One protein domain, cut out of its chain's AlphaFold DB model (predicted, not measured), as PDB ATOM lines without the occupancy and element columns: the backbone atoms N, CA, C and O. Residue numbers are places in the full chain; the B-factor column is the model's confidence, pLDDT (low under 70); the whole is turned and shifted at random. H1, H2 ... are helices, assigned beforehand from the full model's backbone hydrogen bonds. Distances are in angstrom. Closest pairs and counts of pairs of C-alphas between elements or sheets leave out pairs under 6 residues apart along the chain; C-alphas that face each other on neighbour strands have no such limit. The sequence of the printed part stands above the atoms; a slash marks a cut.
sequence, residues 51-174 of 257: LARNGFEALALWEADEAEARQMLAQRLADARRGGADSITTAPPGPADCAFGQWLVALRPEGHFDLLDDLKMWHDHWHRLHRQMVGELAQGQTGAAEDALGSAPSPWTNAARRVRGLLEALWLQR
ATOM      1  N   LEU A  51     223.442 195.857 237.300       40.69
ATOM      2  CA  LEU A  51     224.253 195.261 238.368       40.69
ATOM      3  C   LEU A  51     223.530 194.167 239.180       40.69
ATOM      4  O   LEU A  51     224.221 193.373 239.826       40.69
ATOM      5  N   ALA A  52     222.191 194.108 239.142       41.31
ATOM      6  CA  ALA A  52     221.362 193.073 239.769       41.31
ATOM      7  C   ALA A  52     221.223 191.806 238.905       41.31
ATOM      8  O   ALA A  52     220.841 190.753 239.425       41.31
ATOM      9  N   ARG A  53     221.602 191.858 237.615       49.72
ATOM     10  CA  ARG A  53     221.799 190.640 236.824       49.72
ATOM     11  C   ARG A  53     223.043 189.919 237.331       49.72
ATOM     12  O   ARG A  53     224.180 190.329 237.105       49.72
ATOM     13  N   ASN A  54     222.812 188.863 238.093       56.19
ATOM     14  CA  ASN A  54     223.850 187.997 238.634       56.19
ATOM     15  C   ASN A  54     224.532 187.164 237.529       56.19
ATOM     16  O   ASN A  54     224.077 187.099 236.390       56.19
ATOM     17  N   GLY A  55     225.603 186.451 237.869       59.31
ATOM     18  CA  GLY A  55     226.381 185.672 236.897       59.31
ATOM     19  C   GLY A  55     225.723 184.497 236.261       59.31
ATOM     20  O   GLY A  55     226.221 184.007 235.257       59.31
ATOM     21  N   PHE A  56     224.618 184.041 236.827       59.97
ATOM     22  CA  PHE A  56     223.843 182.983 236.210       59.97
ATOM     23  C   PHE A  56     223.094 183.535 235.019       59.97
ATOM     24  O   PHE A  56     223.039 182.876 233.992       59.97
ATOM     25  N   GLU A  57     222.570 184.753 235.133       70.12
ATOM     26  CA  GLU A  57     221.952 185.429 234.002       70.12
ATOM     27  C   GLU A  57     222.999 185.790 232.950       70.12
ATOM     28  O   GLU A  57     222.777 185.520 231.780       70.12
ATOM     29  N   ALA A  58     224.168 186.303 233.348       77.75
ATOM     30  CA  ALA A  58     225.239 186.613 232.400       77.75
ATOM     31  C   ALA A  58     225.756 185.366 231.659       77.75
ATOM     32  O   ALA A  58     225.940 185.405 230.446       77.75
ATOM     33  N   LEU A  59     225.946 184.247 232.370       78.19
ATOM     34  CA  LEU A  59     226.353 182.980 231.759       78.19
ATOM     35  C   LEU A  59     225.258 182.410 230.858       78.19
ATOM     36  O   LEU A  59     225.571 181.960 229.766       78.19
ATOM     37  N   ALA A  60     223.991 182.474 231.271       77.69
ATOM     38  CA  ALA A  60     222.882 182.020 230.439       77.69
ATOM     39  C   ALA A  60     222.725 182.868 229.165       77.69
ATOM     40  O   ALA A  60     222.458 182.313 228.104       77.69
ATOM     41  N   LEU A  61     222.920 184.191 229.253       86.12
ATOM     42  CA  LEU A  61     222.943 185.082 228.086       86.12
ATOM     43  C   LEU A  61     224.084 184.704 227.138       86.12
ATOM     44  O   LEU A  61     223.854 184.547 225.945       86.12
ATOM     45  N   TRP A  62     225.289 184.497 227.677       90.69
ATOM     46  CA  TRP A  62     226.439 184.060 226.891       90.69
ATOM     47  C   TRP A  62     226.199 182.706 226.205       90.69
ATOM     48  O   TRP A  62     226.444 182.570 225.011       90.69
ATOM     49  N   GLU A  63     225.710 181.703 226.939       88.69
ATOM     50  CA  GLU A  63     225.455 180.362 226.400       88.69
ATOM     51  C   GLU A  63     224.368 180.382 225.313       88.69
ATOM     52  O   GLU A  63     224.485 179.662 224.320       88.69
ATOM     53  N   ALA A  64     223.344 181.230 225.462       86.94
ATOM     54  CA  ALA A  64     222.317 181.433 224.444       86.94
ATOM     55  C   ALA A  64     222.884 182.100 223.178       86.94
ATOM     56  O   ALA A  64     222.688 181.571 222.082       86.94
ATOM     57  N   ASP A  65     223.635 183.196 223.322       92.75
ATOM     58  CA  ASP A  65     224.242 183.910 222.191       92.75
ATOM     59  C   ASP A  65     225.285 183.039 221.459       92.75
ATOM     60  O   ASP A  65     225.348 183.033 220.225       92.75
ATOM     61  N   GLU A  66     226.086 182.254 222.191       94.25
ATOM     62  CA  GLU A  66     227.037 181.309 221.594       94.25
ATOM     63  C   GLU A  66     226.302 180.232 220.777       94.25
ATOM     64  O   GLU A  66     226.706 179.917 219.652       94.25
ATOM     65  N   ALA A  67     225.217 179.672 221.320       92.69
ATOM     66  CA  ALA A  67     224.420 178.653 220.643       92.69
ATOM     67  C   ALA A  67     223.738 179.199 219.379       92.69
ATOM     68  O   ALA A  67     223.794 178.553 218.328       92.69
ATOM     69  N   GLU A  68     223.158 180.399 219.448       92.56
ATOM     70  CA  GLU A  68     222.541 181.066 218.299       92.56
ATOM     71  C   GLU A  68     223.572 181.330 217.195       92.56
ATOM     72  O   GLU A  68     223.344 181.002 216.027       92.56
ATOM     73  N   ALA A  69     224.752 181.846 217.549       93.25
ATOM     74  CA  ALA A  69     225.813 182.092 216.580       93.25
ATOM     75  C   ALA A  69     226.323 180.796 215.928       93.25
ATOM     76  O   ALA A  69     226.566 180.771 214.720       93.25
ATOM     77  N   ARG A  70     226.432 179.695 216.687       94.94
ATOM     78  CA  ARG A  70     226.765 178.366 216.137       94.94
ATOM     79  C   ARG A  70     225.712 177.883 215.148       94.94
ATOM     80  O   ARG A  70     226.069 177.407 214.071       94.94
ATOM     81  N   GLN A  71     224.433 178.022 215.488       94.31
ATOM     82  CA  GLN A  71     223.332 177.652 214.600       94.31
ATOM     83  C   GLN A  71     223.349 178.491 213.316       94.31
ATOM     84  O   GLN A  71     223.225 177.945 212.219       94.31
ATOM     85  N   MET A  72     223.560 179.802 213.442       92.62
ATOM     86  CA  MET A  72     223.661 180.721 212.312       92.62
ATOM     87  C   MET A  72     224.827 180.356 211.385       92.62
ATOM     88  O   MET A  72     224.647 180.299 210.167       92.62
ATOM     89  N   LEU A  73     226.009 180.076 211.941       93.69
ATOM     90  CA  LEU A  73     227.177 179.665 211.165       93.69
ATOM     91  C   LEU A  73     226.935 178.330 210.444       93.69
ATOM     92  O   LEU A  73     227.262 178.205 209.265       93.69
ATOM     93  N   ALA A  74     226.311 177.357 211.117       94.19
ATOM     94  CA  ALA A  74     225.973 176.061 210.529       94.19
ATOM     95  C   ALA A  74     224.986 176.189 209.361       94.19
ATOM     96  O   ALA A  74     225.185 175.565 208.316       94.19
ATOM     97  N   GLN A  75     223.963 177.034 209.510       92.19
ATOM     98  CA  GLN A  75     223.004 177.311 208.444       92.19
ATOM     99  C   GLN A  75     223.695 177.933 207.222       92.19
ATOM    100  O   GLN A  75     223.538 177.444 206.106       92.19
ATOM    101  N   ARG A  76     224.538 178.949 207.435       91.75
ATOM    102  CA  ARG A  76     225.261 179.633 206.350       91.75
ATOM    103  C   ARG A  76     226.264 178.725 205.647       91.75
ATOM    104  O   ARG A  76     226.391 178.792 204.430       91.75
ATOM    105  N   LEU A  77     226.947 177.848 206.383       92.56
ATOM    106  CA  LEU A  77     227.826 176.840 205.788       92.56
ATOM    107  C   LEU A  77     227.036 175.871 204.893       92.56
ATOM    108  O   LEU A  77     227.493 175.521 203.805       92.56
ATOM    109  N   ALA A  78     225.842 175.452 205.321       91.25
ATOM    110  CA  ALA A  78     224.968 174.615 204.502       91.25
ATOM    111  C   ALA A  78     224.492 175.343 203.231       91.25
ATOM    112  O   ALA A  78     224.432 174.730 202.165       91.25
ATOM    113  N   ASP A  79     224.198 176.641 203.319       88.31
ATOM    114  CA  ASP A  79     223.813 177.469 202.170       88.31
ATOM    115  C   ASP A  79     224.969 177.656 201.179       88.31
ATOM    116  O   ASP A  79     224.794 177.420 199.981       88.31
ATOM    117  N   ALA A  80     226.175 177.952 201.677       87.50
ATOM    118  CA  ALA A  80     227.387 178.048 200.863       87.50
ATOM    119  C   ALA A  80     227.658 176.742 200.096       87.50
ATOM    120  O   ALA A  80     227.910 176.762 198.891       87.50
ATOM    121  N   ARG A  81     227.515 175.583 200.758       88.88
ATOM    122  CA  ARG A  81     227.683 174.257 200.133       88.88
ATOM    123  C   ARG A  81     226.658 173.957 199.037       88.88
ATOM    124  O   ARG A  81     226.947 173.170 198.142       88.88
ATOM    125  N   ARG A  82     225.472 174.567 199.091       86.94
ATOM    126  CA  ARG A  82     224.433 174.443 198.051       86.94
ATOM    127  C   ARG A  82     224.633 175.404 196.875       86.94
ATOM    128  O   ARG A  82     223.797 175.425 195.978       86.94
ATOM    129  N   GLY A  83     225.711 176.193 196.870       73.81
ATOM    130  CA  GLY A  83     225.945 177.237 195.870       73.81
ATOM    131  C   GLY A  83     225.124 178.508 196.110       73.81
ATOM    132  O   GLY A  83     225.071 179.370 195.242       73.81
ATOM    133  N   GLY A  84     224.500 178.647 197.284       69.31
ATOM    134  CA  GLY A  84     223.721 179.818 197.683       69.31
ATOM    135  C   GLY A  84     224.581 180.955 198.235       69.31
ATOM    136  O   GLY A  84     224.226 181.532 199.253       69.31
ATOM    137  N   ALA A  85     225.721 181.284 197.619       60.00
ATOM    138  CA  ALA A  85     226.552 182.399 198.094       60.00
ATOM    139  C   ALA A  85     225.755 183.725 198.136       60.00
ATOM    140  O   ALA A  85     225.876 184.493 199.089       60.00
ATOM    141  N   ASP A  86     224.833 183.912 197.183       59.44
ATOM    142  CA  ASP A  86     223.907 185.051 197.113       59.44
ATOM    143  C   ASP A  86     222.877 185.102 198.259       59.44
ATOM    144  O   ASP A  86     222.246 186.138 198.466       59.44
ATOM    145  N   SER A  87     222.686 184.024 199.035       60.53
ATOM    146  CA  SER A  87     221.790 184.031 200.201       60.53
ATOM    147  C   SER A  87     222.483 184.476 201.494       60.53
ATOM    148  O   SER A  87     221.818 184.676 202.510       60.53
ATOM    149  N   ILE A  88     223.808 184.671 201.479       71.94
ATOM    150  CA  ILE A  88     224.604 185.098 202.641       71.94
ATOM    151  C   ILE A  88     224.823 186.618 202.573       71.94
ATOM    152  O   ILE A  88     225.940 187.108 202.445       71.94
ATOM    153  N   THR A  89     223.741 187.395 202.635       66.31
ATOM    154  CA  THR A  89     223.801 188.866 202.484       66.31
ATOM    155  C   THR A  89     223.741 189.621 203.806       66.31
ATOM    156  O   THR A  89     224.195 190.760 203.897       66.31
ATOM    157  N   THR A  90     223.213 189.004 204.865       73.69
ATOM    158  CA  THR A  90     223.062 189.668 206.165       73.69
ATOM    159  C   THR A  90     224.301 189.456 207.027       73.69
ATOM    160  O   THR A  90     224.629 188.322 207.379       73.69
ATOM    161  N   ALA A  91     224.987 190.528 207.422       76.81
ATOM    162  CA  ALA A  91     226.059 190.436 208.411       76.81
ATOM    163  C   ALA A  91     225.514 189.874 209.744       76.81
ATOM    164  O   ALA A  91     224.383 190.188 210.114       76.81
ATOM    165  N   PRO A  92     226.268 189.023 210.463       82.50
ATOM    166  CA  PRO A  92     225.861 188.586 211.791       82.50
ATOM    167  C   PRO A  92     225.867 189.781 212.762       82.50
ATOM    168  O   PRO A  92     226.578 190.766 212.513       82.50
ATOM    169  N   PRO A  93     225.105 189.694 213.868       82.38
ATOM    170  CA  PRO A  93     225.005 190.764 214.853       82.38
ATOM    171  C   PRO A  93     226.381 191.179 215.385       82.38
ATOM    172  O   PRO A  93     227.295 190.359 215.554       82.38
ATOM    173  N   GLY A  94     226.540 192.480 215.624       85.19
ATOM    174  CA  GLY A  94     227.717 193.040 216.262       85.19
ATOM    175  C   GLY A  94     227.738 192.782 217.770       85.19
ATOM    176  O   GLY A  94     226.753 192.323 218.349       85.19
ATOM    177  N   PRO A  95     228.857 193.112 218.433       85.56
ATOM    178  CA  PRO A  95     229.012 192.877 219.864       85.56
ATOM    179  C   PRO A  95     228.066 193.711 220.740       85.56
ATOM    180  O   PRO A  95     227.876 193.379 221.895       85.56
ATOM    181  N   ALA A  96     227.465 194.790 220.240       84.50
ATOM    182  CA  ALA A  96     226.463 195.541 221.003       84.50
ATOM    183  C   ALA A  96     225.029 195.029 220.774       84.50
ATOM    184  O   ALA A  96     224.118 195.431 221.493       84.50
ATOM    185  N   ASP A  97     224.834 194.155 219.783       85.38
ATOM    186  CA  ASP A  97     223.507 193.753 219.315       85.38
ATOM    187  C   ASP A  97     223.033 192.451 219.976       85.38
ATOM    188  O   ASP A  97     221.829 192.227 220.089       85.38
ATOM    189  N   CYS A  98     223.958 191.610 220.455       89.88
ATOM    190  CA  CYS A  98     223.644 190.382 221.188       89.88
ATOM    191  C   CYS A  98     223.241 190.665 222.647       89.88
ATOM    192  O   CYS A  98     223.590 191.701 223.225       89.88
ATOM    193  N   ALA A  99     222.491 189.752 223.265       87.12
ATOM    194  CA  ALA A  99     221.902 189.989 224.581       87.12
ATOM    195  C   ALA A  99     222.966 190.068 225.695       87.12
ATOM    196  O   ALA A  99     222.852 190.875 226.625       87.12
ATOM    197  N   PHE A 100     224.029 189.270 225.586       88.94
ATOM    198  CA  PHE A 100     225.203 189.323 226.449       88.94
ATOM    199  C   PHE A 100     225.996 190.620 226.257       88.94
ATOM    200  O   PHE A 100     226.418 191.242 227.230       88.94
ATOM    201  N   GLY A 101     226.142 191.078 225.015       88.25
ATOM    202  CA  GLY A 101     226.773 192.350 224.675       88.25
ATOM    203  C   GLY A 101     226.050 193.559 225.261       88.25
ATOM    204  O   GLY A 101     226.665 194.419 225.893       88.25
ATOM    205  N   GLN A 102     224.720 193.585 225.149       84.25
ATOM    206  CA  GLN A 102     223.881 194.600 225.794       84.25
ATOM    207  C   GLN A 102     224.064 194.591 227.319       84.25
ATOM    208  O   GLN A 102     224.168 195.651 227.942       84.25
ATOM    209  N   TRP A 103     224.168 193.405 227.929       83.19
ATOM    210  CA  TRP A 103     224.491 193.278 229.350       83.19
ATOM    211  C   TRP A 103     225.888 193.831 229.680       83.19
ATOM    212  O   TRP A 103     226.010 194.616 230.620       83.19
ATOM    213  N   LEU A 104     226.919 193.516 228.886       82.62
ATOM    214  CA  LEU A 104     228.283 194.033 229.070       82.62
ATOM    215  C   LEU A 104     228.364 195.565 229.005       82.62
ATOM    216  O   LEU A 104     229.147 196.169 229.743       82.62
ATOM    217  N   VAL A 105     227.581 196.194 228.126       79.38
ATOM    218  CA  VAL A 105     227.491 197.660 228.006       79.38
ATOM    219  C   VAL A 105     226.776 198.267 229.213       79.38
ATOM    220  O   VAL A 105     227.173 199.325 229.700       79.38
ATOM    221  N   ALA A 106     225.740 197.597 229.716       73.25
ATOM    222  CA  ALA A 106     224.962 198.072 230.853       73.25
ATOM    223  C   ALA A 106     225.704 197.940 232.198       73.25
ATOM    224  O   ALA A 106     225.346 198.614 233.167       73.25
ATOM    225  N   LEU A 107     226.753 197.112 232.272       71.88
ATOM    226  CA  LEU A 107     227.616 197.032 233.448       71.88
ATOM    227  C   LEU A 107     228.329 198.362 233.688       71.88
ATOM    228  O   LEU A 107     229.255 198.741 232.968       71.88
ATOM    229  N   ARG A 108     227.945 199.029 234.775       59.50
ATOM    230  CA  ARG A 108     228.726 200.110 235.374       59.50
ATOM    231  C   ARG A 108     229.599 199.513 236.471       59.50
ATOM    232  O   ARG A 108     229.062 199.180 237.526       59.50
ATOM    233  N   PRO A 109     230.904 199.306 236.244       56.88
ATOM    234  CA  PRO A 109     231.759 198.807 237.303       56.88
ATOM    235  C   PRO A 109     231.866 199.868 238.406       56.88
ATOM    236  O   PRO A 109     232.349 200.975 238.179       56.88
ATOM    237  N   GLU A 110     231.414 199.538 239.613       51.88
ATOM    238  CA  GLU A 110     231.865 200.230 240.818       51.88
ATOM    239  C   GLU A 110     233.233 199.640 241.190       51.88
ATOM    240  O   GLU A 110     233.311 198.569 241.791       51.88
ATOM    241  N   GLY A 111     234.317 200.291 240.760       50.69
ATOM    242  CA  GLY A 111     235.695 199.833 240.984       50.69
ATOM    243  C   GLY A 111     236.428 199.393 239.711       50.69
ATOM    244  O   GLY A 111     235.897 199.479 238.608       50.69
ATOM    245  N   HIS A 112     237.681 198.958 239.868       47.75
ATOM    246  CA  HIS A 112     238.516 198.468 238.767       47.75
ATOM    247  C   HIS A 112     238.379 196.947 238.695       47.75
ATOM    248  O   HIS A 112     238.739 196.248 239.640       47.75
ATOM    249  N   PHE A 113     237.831 196.440 237.592       59.81
ATOM    250  CA  PHE A 113     237.781 195.010 237.309       59.81
ATOM    251  C   PHE A 113     238.632 194.750 236.074       59.81
ATOM    252  O   PHE A 113     238.117 194.803 234.960       59.81
ATOM    253  N   ASP A 114     239.912 194.438 236.269       68.00
ATOM    254  CA  ASP A 114     240.840 194.113 235.173       68.00
ATOM    255  C   ASP A 114     240.277 192.997 234.264       68.00
ATOM    256  O   ASP A 114     240.491 192.978 233.055       68.00
ATOM    257  N   LEU A 115     239.461 192.100 234.834       74.62
ATOM    258  CA  LEU A 115     238.783 191.029 234.102       74.62
ATOM    259  C   LEU A 115     237.623 191.496 233.212       74.62
ATOM    260  O   LEU A 115     237.276 190.783 232.273       74.62
ATOM    261  N   LEU A 116     236.984 192.635 233.500       78.69
ATOM    262  CA  LEU A 116     235.840 193.118 232.719       78.69
ATOM    263  C   LEU A 116     236.284 193.661 231.358       78.69
ATOM    264  O   LEU A 116     235.613 193.420 230.354       78.69
ATOM    265  N   ASP A 117     237.419 194.357 231.317       80.19
ATOM    266  CA  ASP A 117     237.995 194.853 230.066       80.19
ATOM    267  C   ASP A 117     238.504 193.692 229.206       80.19
ATOM    268  O   ASP A 117     238.202 193.631 228.011       80.19
ATOM    269  N   ASP A 118     239.155 192.703 229.825       86.31
ATOM    270  CA  ASP A 118     239.517 191.447 229.165       86.31
ATOM    271  C   ASP A 118     238.282 190.718 228.610       86.31
ATOM    272  O   ASP A 118     238.301 190.227 227.478       86.31
ATOM    273  N   LEU A 119     237.194 190.649 229.384       88.56
ATOM    274  CA  LEU A 119     235.948 190.004 228.969       88.56
ATOM    275  C   LEU A 119     235.346 190.695 227.739       88.56
ATOM    276  O   LEU A 119     235.001 190.015 226.771       88.56
ATOM    277  N   LYS A 120     235.278 192.032 227.746       88.62
ATOM    278  CA  LYS A 120     234.810 192.835 226.603       88.62
ATOM    279  C   LYS A 120     235.698 192.637 225.376       88.62
ATOM    280  O   LYS A 120     235.193 192.362 224.291       88.62
ATOM    281  N   MET A 121     237.017 192.694 225.546       92.06
ATOM    282  CA  MET A 121     237.970 192.498 224.454       92.06
ATOM    283  C   MET A 121     237.802 191.123 223.787       92.06
ATOM    284  O   MET A 121     237.767 191.027 222.555       92.06
ATOM    285  N   TRP A 122     237.705 190.052 224.579       95.00
ATOM    286  CA  TRP A 122     237.546 188.694 224.052       95.00
ATOM    287  C   TRP A 122     236.170 188.461 223.423       95.00
ATOM    288  O   TRP A 122     236.082 187.775 222.402       95.00
ATOM    289  N   HIS A 123     235.122 189.078 223.968       95.19
ATOM    290  CA  HIS A 123     233.785 189.079 223.385       95.19
ATOM    291  C   HIS A 123     233.758 189.751 222.000       95.19
ATOM    292  O   HIS A 123     233.300 189.163 221.016       95.19
ATOM    293  N   ASP A 124     234.345 190.941 221.877       95.00
ATOM    294  CA  ASP A 124     234.431 191.658 220.603       95.00
ATOM    295  C   ASP A 124     235.275 190.893 219.583       95.00
ATOM    296  O   ASP A 124     234.951 190.832 218.391       95.00
ATOM    297  N   HIS A 125     236.361 190.264 220.042       96.19
ATOM    298  CA  HIS A 125     237.180 189.405 219.199       96.19
ATOM    299  C   HIS A 125     236.395 188.206 218.657       96.19
ATOM    300  O   HIS A 125     236.498 187.920 217.463       96.19
ATOM    301  N   TRP A 126     235.571 187.564 219.486       96.94
ATOM    302  CA  TRP A 126     234.700 186.467 219.071       96.94
ATOM    303  C   TRP A 126     233.708 186.894 217.973       96.94
ATOM    304  O   TRP A 126     233.618 186.223 216.940       96.94
ATOM    305  N   HIS A 127     233.058 188.058 218.106       96.56
ATOM    306  CA  HIS A 127     232.189 188.609 217.053       96.56
ATOM    307  C   HIS A 127     232.947 188.967 215.766       96.56
ATOM    308  O   HIS A 127     232.427 188.783 214.662       96.56
ATOM    309  N   ARG A 128     234.178 189.491 215.866       96.06
ATOM    310  CA  ARG A 128     235.018 189.764 214.683       96.06
ATOM    311  C   ARG A 128     235.323 188.484 213.909       96.06
ATOM    312  O   ARG A 128     235.144 188.476 212.696       96.06
ATOM    313  N   LEU A 129     235.713 187.415 214.605       96.38
ATOM    314  CA  LEU A 129     235.968 186.112 213.989       96.38
ATOM    315  C   LEU A 129     234.700 185.531 213.344       96.38
ATOM    316  O   LEU A 129     234.766 185.025 212.230       96.38
ATOM    317  N   HIS A 130     233.533 185.670 213.983       95.12
ATOM    318  CA  HIS A 130     232.263 185.240 213.385       95.12
ATOM    319  C   HIS A 130     231.964 185.984 212.073       95.12
ATOM    320  O   HIS A 130     231.664 185.357 211.058       95.12
ATOM    321  N   ARG A 131     232.106 187.317 212.060       94.38
ATOM    322  CA  ARG A 131     231.938 188.133 210.843       94.38
ATOM    323  C   ARG A 131     232.925 187.762 209.746       94.38
ATOM    324  O   ARG A 131     232.526 187.700 208.587       94.38
ATOM    325  N   GLN A 132     234.179 187.501 210.108       94.25
ATOM    326  CA  GLN A 132     235.197 187.055 209.163       94.25
ATOM    327  C   GLN A 132     234.784 185.737 208.498       94.25
ATOM    328  O   GLN A 132     234.724 185.684 207.275       94.25
ATOM    329  N   MET A 133     234.410 184.718 209.281       94.69
ATOM    330  CA  MET A 133     233.977 183.422 208.739       94.69
ATOM    331  C   MET A 133     232.744 183.552 207.840       94.69
ATOM    332  O   MET A 133     232.659 182.908 206.803       94.69
ATOM    333  N   VAL A 134     231.788 184.414 208.197       92.12
ATOM    334  CA  VAL A 134     230.648 184.715 207.320       92.12
ATOM    335  C   VAL A 134     231.098 185.340 205.996       92.12
ATOM    336  O   VAL A 134     230.571 184.978 204.946       92.12
ATOM    337  N   GLY A 135     232.036 186.288 206.038       91.31
ATOM    338  CA  GLY A 135     232.579 186.922 204.837       91.31
ATOM    339  C   GLY A 135     233.313 185.926 203.937       91.31
ATOM    340  O   GLY A 135     233.143 185.961 202.723       91.31
ATOM    341  N   GLU A 136     234.067 185.004 204.532       92.00
ATOM    342  CA  GLU A 136     234.730 183.900 203.830       92.00
ATOM    343  C   GLU A 136     233.706 182.959 203.172       92.00
ATOM    344  O   GLU A 136     233.838 182.640 201.989       92.00
ATOM    345  N   LEU A 137     232.618 182.611 203.872       92.06
ATOM    346  CA  LEU A 137     231.529 181.805 203.307       92.06
ATOM    347  C   LEU A 137     230.861 182.477 202.100       92.06
ATOM    348  O   LEU A 137     230.584 181.802 201.108       92.06
ATOM    349  N   ALA A 138     230.646 183.794 202.145       87.81
ATOM    350  CA  ALA A 138     230.114 184.554 201.010       87.81
ATOM    351  C   ALA A 138     231.065 184.556 199.793       87.81
ATOM    352  O   ALA A 138     230.626 184.739 198.661       87.81
ATOM    353  N   GLN A 139     232.360 184.304 200.008       89.00
ATOM    354  CA  GLN A 139     233.375 184.146 198.960       89.00
ATOM    355  C   GLN A 139     233.577 182.678 198.537       89.00
ATOM    356  O   GLN A 139     234.492 182.382 197.768       89.00
ATOM    357  N   GLY A 140     232.760 181.748 199.044       87.69
ATOM    358  CA  GLY A 140     232.882 180.313 198.773       87.69
ATOM    359  C   GLY A 140     234.001 179.609 199.547       87.69
ATOM    360  O   GLY A 140     234.299 178.450 199.267       87.69
ATOM    361  N   GLN A 141     234.624 180.272 200.524       91.06
ATOM    362  CA  GLN A 141     235.658 179.686 201.375       91.06
ATOM    363  C   GLN A 141     235.008 179.083 202.628       91.06
ATOM    364  O   GLN A 141     234.459 179.798 203.462       91.06
ATOM    365  N   THR A 142     235.053 177.755 202.767       92.12
ATOM    366  CA  THR A 142     234.352 177.038 203.852       92.12
ATOM    367  C   THR A 142     235.238 176.644 205.028       92.12
ATOM    368  O   THR A 142     234.712 176.413 206.116       92.12
ATOM    369  N   GLY A 143     236.559 176.598 204.835       92.62
ATOM    370  CA  GLY A 143     237.491 175.957 205.770       92.62
ATOM    371  C   GLY A 143     237.389 176.466 207.209       92.62
ATOM    372  O   GLY A 143     237.219 175.672 208.126       92.62
ATOM    373  N   ALA A 144     237.387 177.784 207.425       92.94
ATOM    374  CA  ALA A 144     237.326 178.336 208.781       92.94
ATOM    375  C   ALA A 144     235.997 178.030 209.497       92.94
ATOM    376  O   ALA A 144     235.983 177.763 210.699       92.94
ATOM    377  N   ALA A 145     234.878 178.045 208.764       93.50
ATOM    378  CA  ALA A 145     233.569 177.694 209.308       93.50
ATOM    379  C   ALA A 145     233.472 176.192 209.625       93.50
ATOM    380  O   ALA A 145     232.886 175.810 210.638       93.50
ATOM    381  N   GLU A 146     234.072 175.345 208.787       94.75
ATOM    382  CA  GLU A 146     234.172 173.900 209.011       94.75
ATOM    383  C   GLU A 146     235.019 173.585 210.247       94.75
ATOM    384  O   GLU A 146     234.567 172.837 211.115       94.75
ATOM    385  N   ASP A 147     236.179 174.229 210.388       93.69
ATOM    386  CA  ASP A 147     237.037 174.106 211.568       93.69
ATOM    387  C   ASP A 147     236.315 174.564 212.841       93.69
ATOM    388  O   ASP A 147     236.422 173.937 213.894       93.69
ATOM    389  N   ALA A 148     235.548 175.654 212.762       93.88
ATOM    390  CA  ALA A 148     234.818 176.214 213.893       93.88
ATOM    391  C   ALA A 148     233.635 175.366 214.380       93.88
ATOM    392  O   ALA A 148     233.329 175.378 215.576       93.88
ATOM    393  N   LEU A 149     232.968 174.654 213.471       94.94
ATOM    394  CA  LEU A 149     231.859 173.748 213.786       94.94
ATOM    395  C   LEU A 149     232.320 172.305 214.036       94.94
ATOM    396  O   LEU A 149     231.542 171.494 214.540       94.94
ATOM    397  N   GLY A 150     233.564 171.987 213.681       90.38
ATOM    398  CA  GLY A 150     234.190 170.696 213.912       90.38
ATOM    399  C   GLY A 150     234.539 170.431 215.380       90.38
ATOM    400  O   GLY A 150     234.234 171.196 216.295       90.38
ATOM    401  N   SER A 151     235.203 169.299 215.610       78.88
ATOM    402  CA  SER A 151     235.668 168.875 216.937       78.88
ATOM    403  C   SER A 151     237.021 169.478 217.335       78.88
ATOM    404  O   SER A 151     237.408 169.393 218.503       78.88
ATOM    405  N   ALA A 152     237.749 170.072 216.385       81.44
ATOM    406  CA  ALA A 152     239.053 170.670 216.626       81.44
ATOM    407  C   ALA A 152     238.927 172.088 217.220       81.44
ATOM    408  O   ALA A 152     237.989 172.818 216.903       81.44
ATOM    409  N   PRO A 153     239.875 172.527 218.069       84.81
ATOM    410  CA  PRO A 153     239.912 173.907 218.530       84.81
ATOM    411  C   PRO A 153     240.202 174.865 217.367       84.81
ATOM    412  O   PRO A 153     241.262 174.806 216.752       84.81
ATOM    413  N   SER A 154     239.288 175.798 217.130       93.38
ATOM    414  CA  SER A 154     239.443 176.917 216.196       93.38
ATOM    415  C   SER A 154     239.697 178.234 216.944       93.38
ATOM    416  O   SER A 154     239.380 178.338 218.136       93.38
ATOM    417  N   PRO A 155     240.203 179.290 216.282       95.19
ATOM    418  CA  PRO A 155     240.313 180.616 216.893       95.19
ATOM    419  C   PRO A 155     238.988 181.107 217.495       95.19
ATOM    420  O   PRO A 155     238.970 181.641 218.604       95.19
ATOM    421  N   TRP A 156     237.866 180.856 216.813       95.94
ATOM    422  CA  TRP A 156     236.537 181.267 217.265       95.94
ATOM    423  C   TRP A 156     236.079 180.507 218.516       95.94
ATOM    424  O   TRP A 156     235.655 181.118 219.497       95.94
ATOM    425  N   THR A 157     236.242 179.183 218.543       94.50
ATOM    426  CA  THR A 157     235.894 178.369 219.724       94.50
ATOM    427  C   THR A 157     236.841 178.614 220.905       94.50
ATOM    428  O   THR A 157     236.423 178.534 222.061       94.50
ATOM    429  N   ASN A 158     238.104 178.970 220.650       95.06
ATOM    430  CA  ASN A 158     239.050 179.390 221.686       95.06
ATOM    431  C   ASN A 158     238.664 180.745 222.293       95.06
ATOM    432  O   ASN A 158     238.689 180.881 223.518       95.06
ATOM    433  N   ALA A 159     238.259 181.718 221.469       95.25
ATOM    434  CA  ALA A 159     237.741 182.997 221.950       95.25
ATOM    435  C   ALA A 159     236.479 182.798 222.808       95.25
ATOM    436  O   ALA A 159     236.412 183.325 223.916       95.25
ATOM    437  N   ALA A 160     235.544 181.948 222.365       94.62
ATOM    438  CA  ALA A 160     234.349 181.590 223.132       94.62
ATOM    439  C   ALA A 160     234.698 180.991 224.508       94.62
ATOM    440  O   ALA A 160     234.203 181.425 225.550       94.62
ATOM    441  N   ARG A 161     235.637 180.035 224.535       92.00
ATOM    442  CA  ARG A 161     236.124 179.423 225.779       92.00
ATOM    443  C   ARG A 161     236.758 180.452 226.714       92.00
ATOM    444  O   ARG A 161     236.602 180.351 227.930       92.00
ATOM    445  N   ARG A 162     237.479 181.433 226.164       93.00
ATOM    446  CA  ARG A 162     238.116 182.494 226.947       93.00
ATOM    447  C   ARG A 162     237.091 183.443 227.560       93.00
ATOM    448  O   ARG A 162     237.230 183.739 228.742       93.00
ATOM    449  N   VAL A 163     236.056 183.838 226.813       92.38
ATOM    450  CA  VAL A 163     234.916 184.611 227.341       92.38
ATOM    451  C   VAL A 163     234.282 183.871 228.515       92.38
ATOM    452  O   VAL A 163     234.187 184.432 229.602       92.38
ATOM    453  N   ARG A 164     233.958 182.583 228.347       89.94
ATOM    454  CA  ARG A 164     233.387 181.757 229.420       89.94
ATOM    455  C   ARG A 164     234.279 181.699 230.663       89.94
ATOM    456  O   ARG A 164     233.794 181.895 231.771       89.94
ATOM    457  N   GLY A 165     235.585 181.483 230.494       84.88
ATOM    458  CA  GLY A 165     236.525 181.431 231.620       84.88
ATOM    459  C   GLY A 165     236.696 182.773 232.343       84.88
ATOM    460  O   GLY A 165     236.795 182.804 233.568       84.88
ATOM    461  N   LEU A 166     236.707 183.888 231.607       86.00
ATOM    462  CA  LEU A 166     236.759 185.236 232.186       86.00
ATOM    463  C   LEU A 166     235.466 185.586 232.916       86.00
ATOM    464  O   LEU A 166     235.518 186.183 233.988       86.00
ATOM    465  N   LEU A 167     234.325 185.162 232.369       82.81
ATOM    466  CA  LEU A 167     233.033 185.254 233.025       82.81
ATOM    467  C   LEU A 167     233.105 184.518 234.367       82.81
ATOM    468  O   LEU A 167     232.980 185.145 235.411       82.81
ATOM    469  N   GLU A 168     233.444 183.228 234.372       77.62
ATOM    470  CA  GLU A 168     233.608 182.441 235.603       77.62
ATOM    471  C   GLU A 168     234.554 183.108 236.626       77.62
ATOM    472  O   GLU A 168     234.239 183.162 237.817       77.62
ATOM    473  N   ALA A 169     235.678 183.675 236.170       77.19
ATOM    474  CA  ALA A 169     236.645 184.368 237.020       77.19
ATOM    475  C   ALA A 169     236.117 185.694 237.601       77.19
ATOM    476  O   ALA A 169     236.355 185.976 238.778       77.19
ATOM    477  N   LEU A 170     235.353 186.475 236.826       74.25
ATOM    478  CA  LEU A 170     234.694 187.696 237.299       74.25
ATOM    479  C   LEU A 170     233.763 187.393 238.485       74.25
ATOM    480  O   LEU A 170     233.681 188.177 239.431       74.25
ATOM    481  N   TRP A 171     233.122 186.218 238.492       67.94
ATOM    482  CA  TRP A 171     232.293 185.782 239.621       67.94
ATOM    483  C   TRP A 171     233.068 185.355 240.852       67.94
ATOM    484  O   TRP A 171     232.585 185.567 241.960       67.94
ATOM    485  N   LEU A 172     234.267 184.802 240.692       65.12
ATOM    486  CA  LEU A 172     235.127 184.511 241.839       65.12
ATOM    487  C   LEU A 172     235.598 185.793 242.540       65.12
ATOM    488  O   LEU A 172     235.844 185.766 243.743       65.12
ATOM    489  N   GLN A 173     235.689 186.911 241.815       62.91
ATOM    490  CA  GLN A 173     236.071 188.209 242.377       62.91
ATOM    491  C   GLN A 173     234.907 188.967 243.037       62.91
ATOM    492  O   GLN A 173     235.154 189.880 243.827       62.91
ATOM    493  N   ARG A 174     233.644 188.604 242.764       61.22
ATOM    494  CA  ARG A 174     232.473 189.271 243.355       61.22
ATOM    495  C   ARG A 174     231.987 188.534 244.615       61.22
ATOM    496  O   ARG A 174     231.550 187.387 244.513       61.22
TER     497      ARG A 174
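Overview. This is residues 51 to 174 of the 257 residues of an uncharacterized protein of Tibeticola sediminis (UniProt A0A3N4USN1). Three long helices, H1, H3 and H5, lie side by side as an elongated bundle. H5 and the short H4 cover one side of the pair H1 and H3; on the other side the long link after H1 folds back to the short H2, which packs on H1. The printed part has 124 residues with five named helices, H1 to H5 in chain order, and no named strand: all helix. It is compact, with a radius of gyration of the C-alphas of 15.6 A, and spans 51 by 26 by 20 A.

Along the chain. Find C-alpha 55 at (226.381, 185.672, 236.897); from there H1, residues 55 to 81, runs 38.5 A. H3, residues 114 to 138, runs 37.1 A, and H5, residues 155 to 173, runs 26.9 A to C-alpha 173 at (236.071, 188.209, 242.377). Look for H2 at residues 99 to 106 and H4 at residues 143 to 149.

Arrangement. Start at the hub, H1, which touches the four other helices. Its residues 69 to 80 touch H3, the same way at a shallow tilt of 15 degrees; the closest C-alphas, of Ala 80 and Leu 137, are 6.1 A apart. H3 touches H5, opposite ways at 20 degrees, with C-alphas of Trp 126 and Ala 159 closest at 5.4 A. H2 touches H1, with C-alphas of Phe 100 and Leu 61 closest at 5.1 A, and is apart from H4 and H5. H4 and H5 only just touch, only at the corner, with 3 pairs of C-alphas within 8 A; the closest, of Ala 148 and Thr 157, are 6.3 A apart. Each O i to N i+4 pair is within hydrogen-bond range in H1, H2, H4 and H5, and 20 of 21 are in H3.

Size, cuts and confidence. The C-alphas of Gly 83 and Gly 111 are farthest apart, 51.4 A. The printed part has no cut; the link from H1 to H2 is long. Look for pLDDT under 70 at residues 51 to 56, 84 to 87, 89, 108 to 114 and 171 to 174.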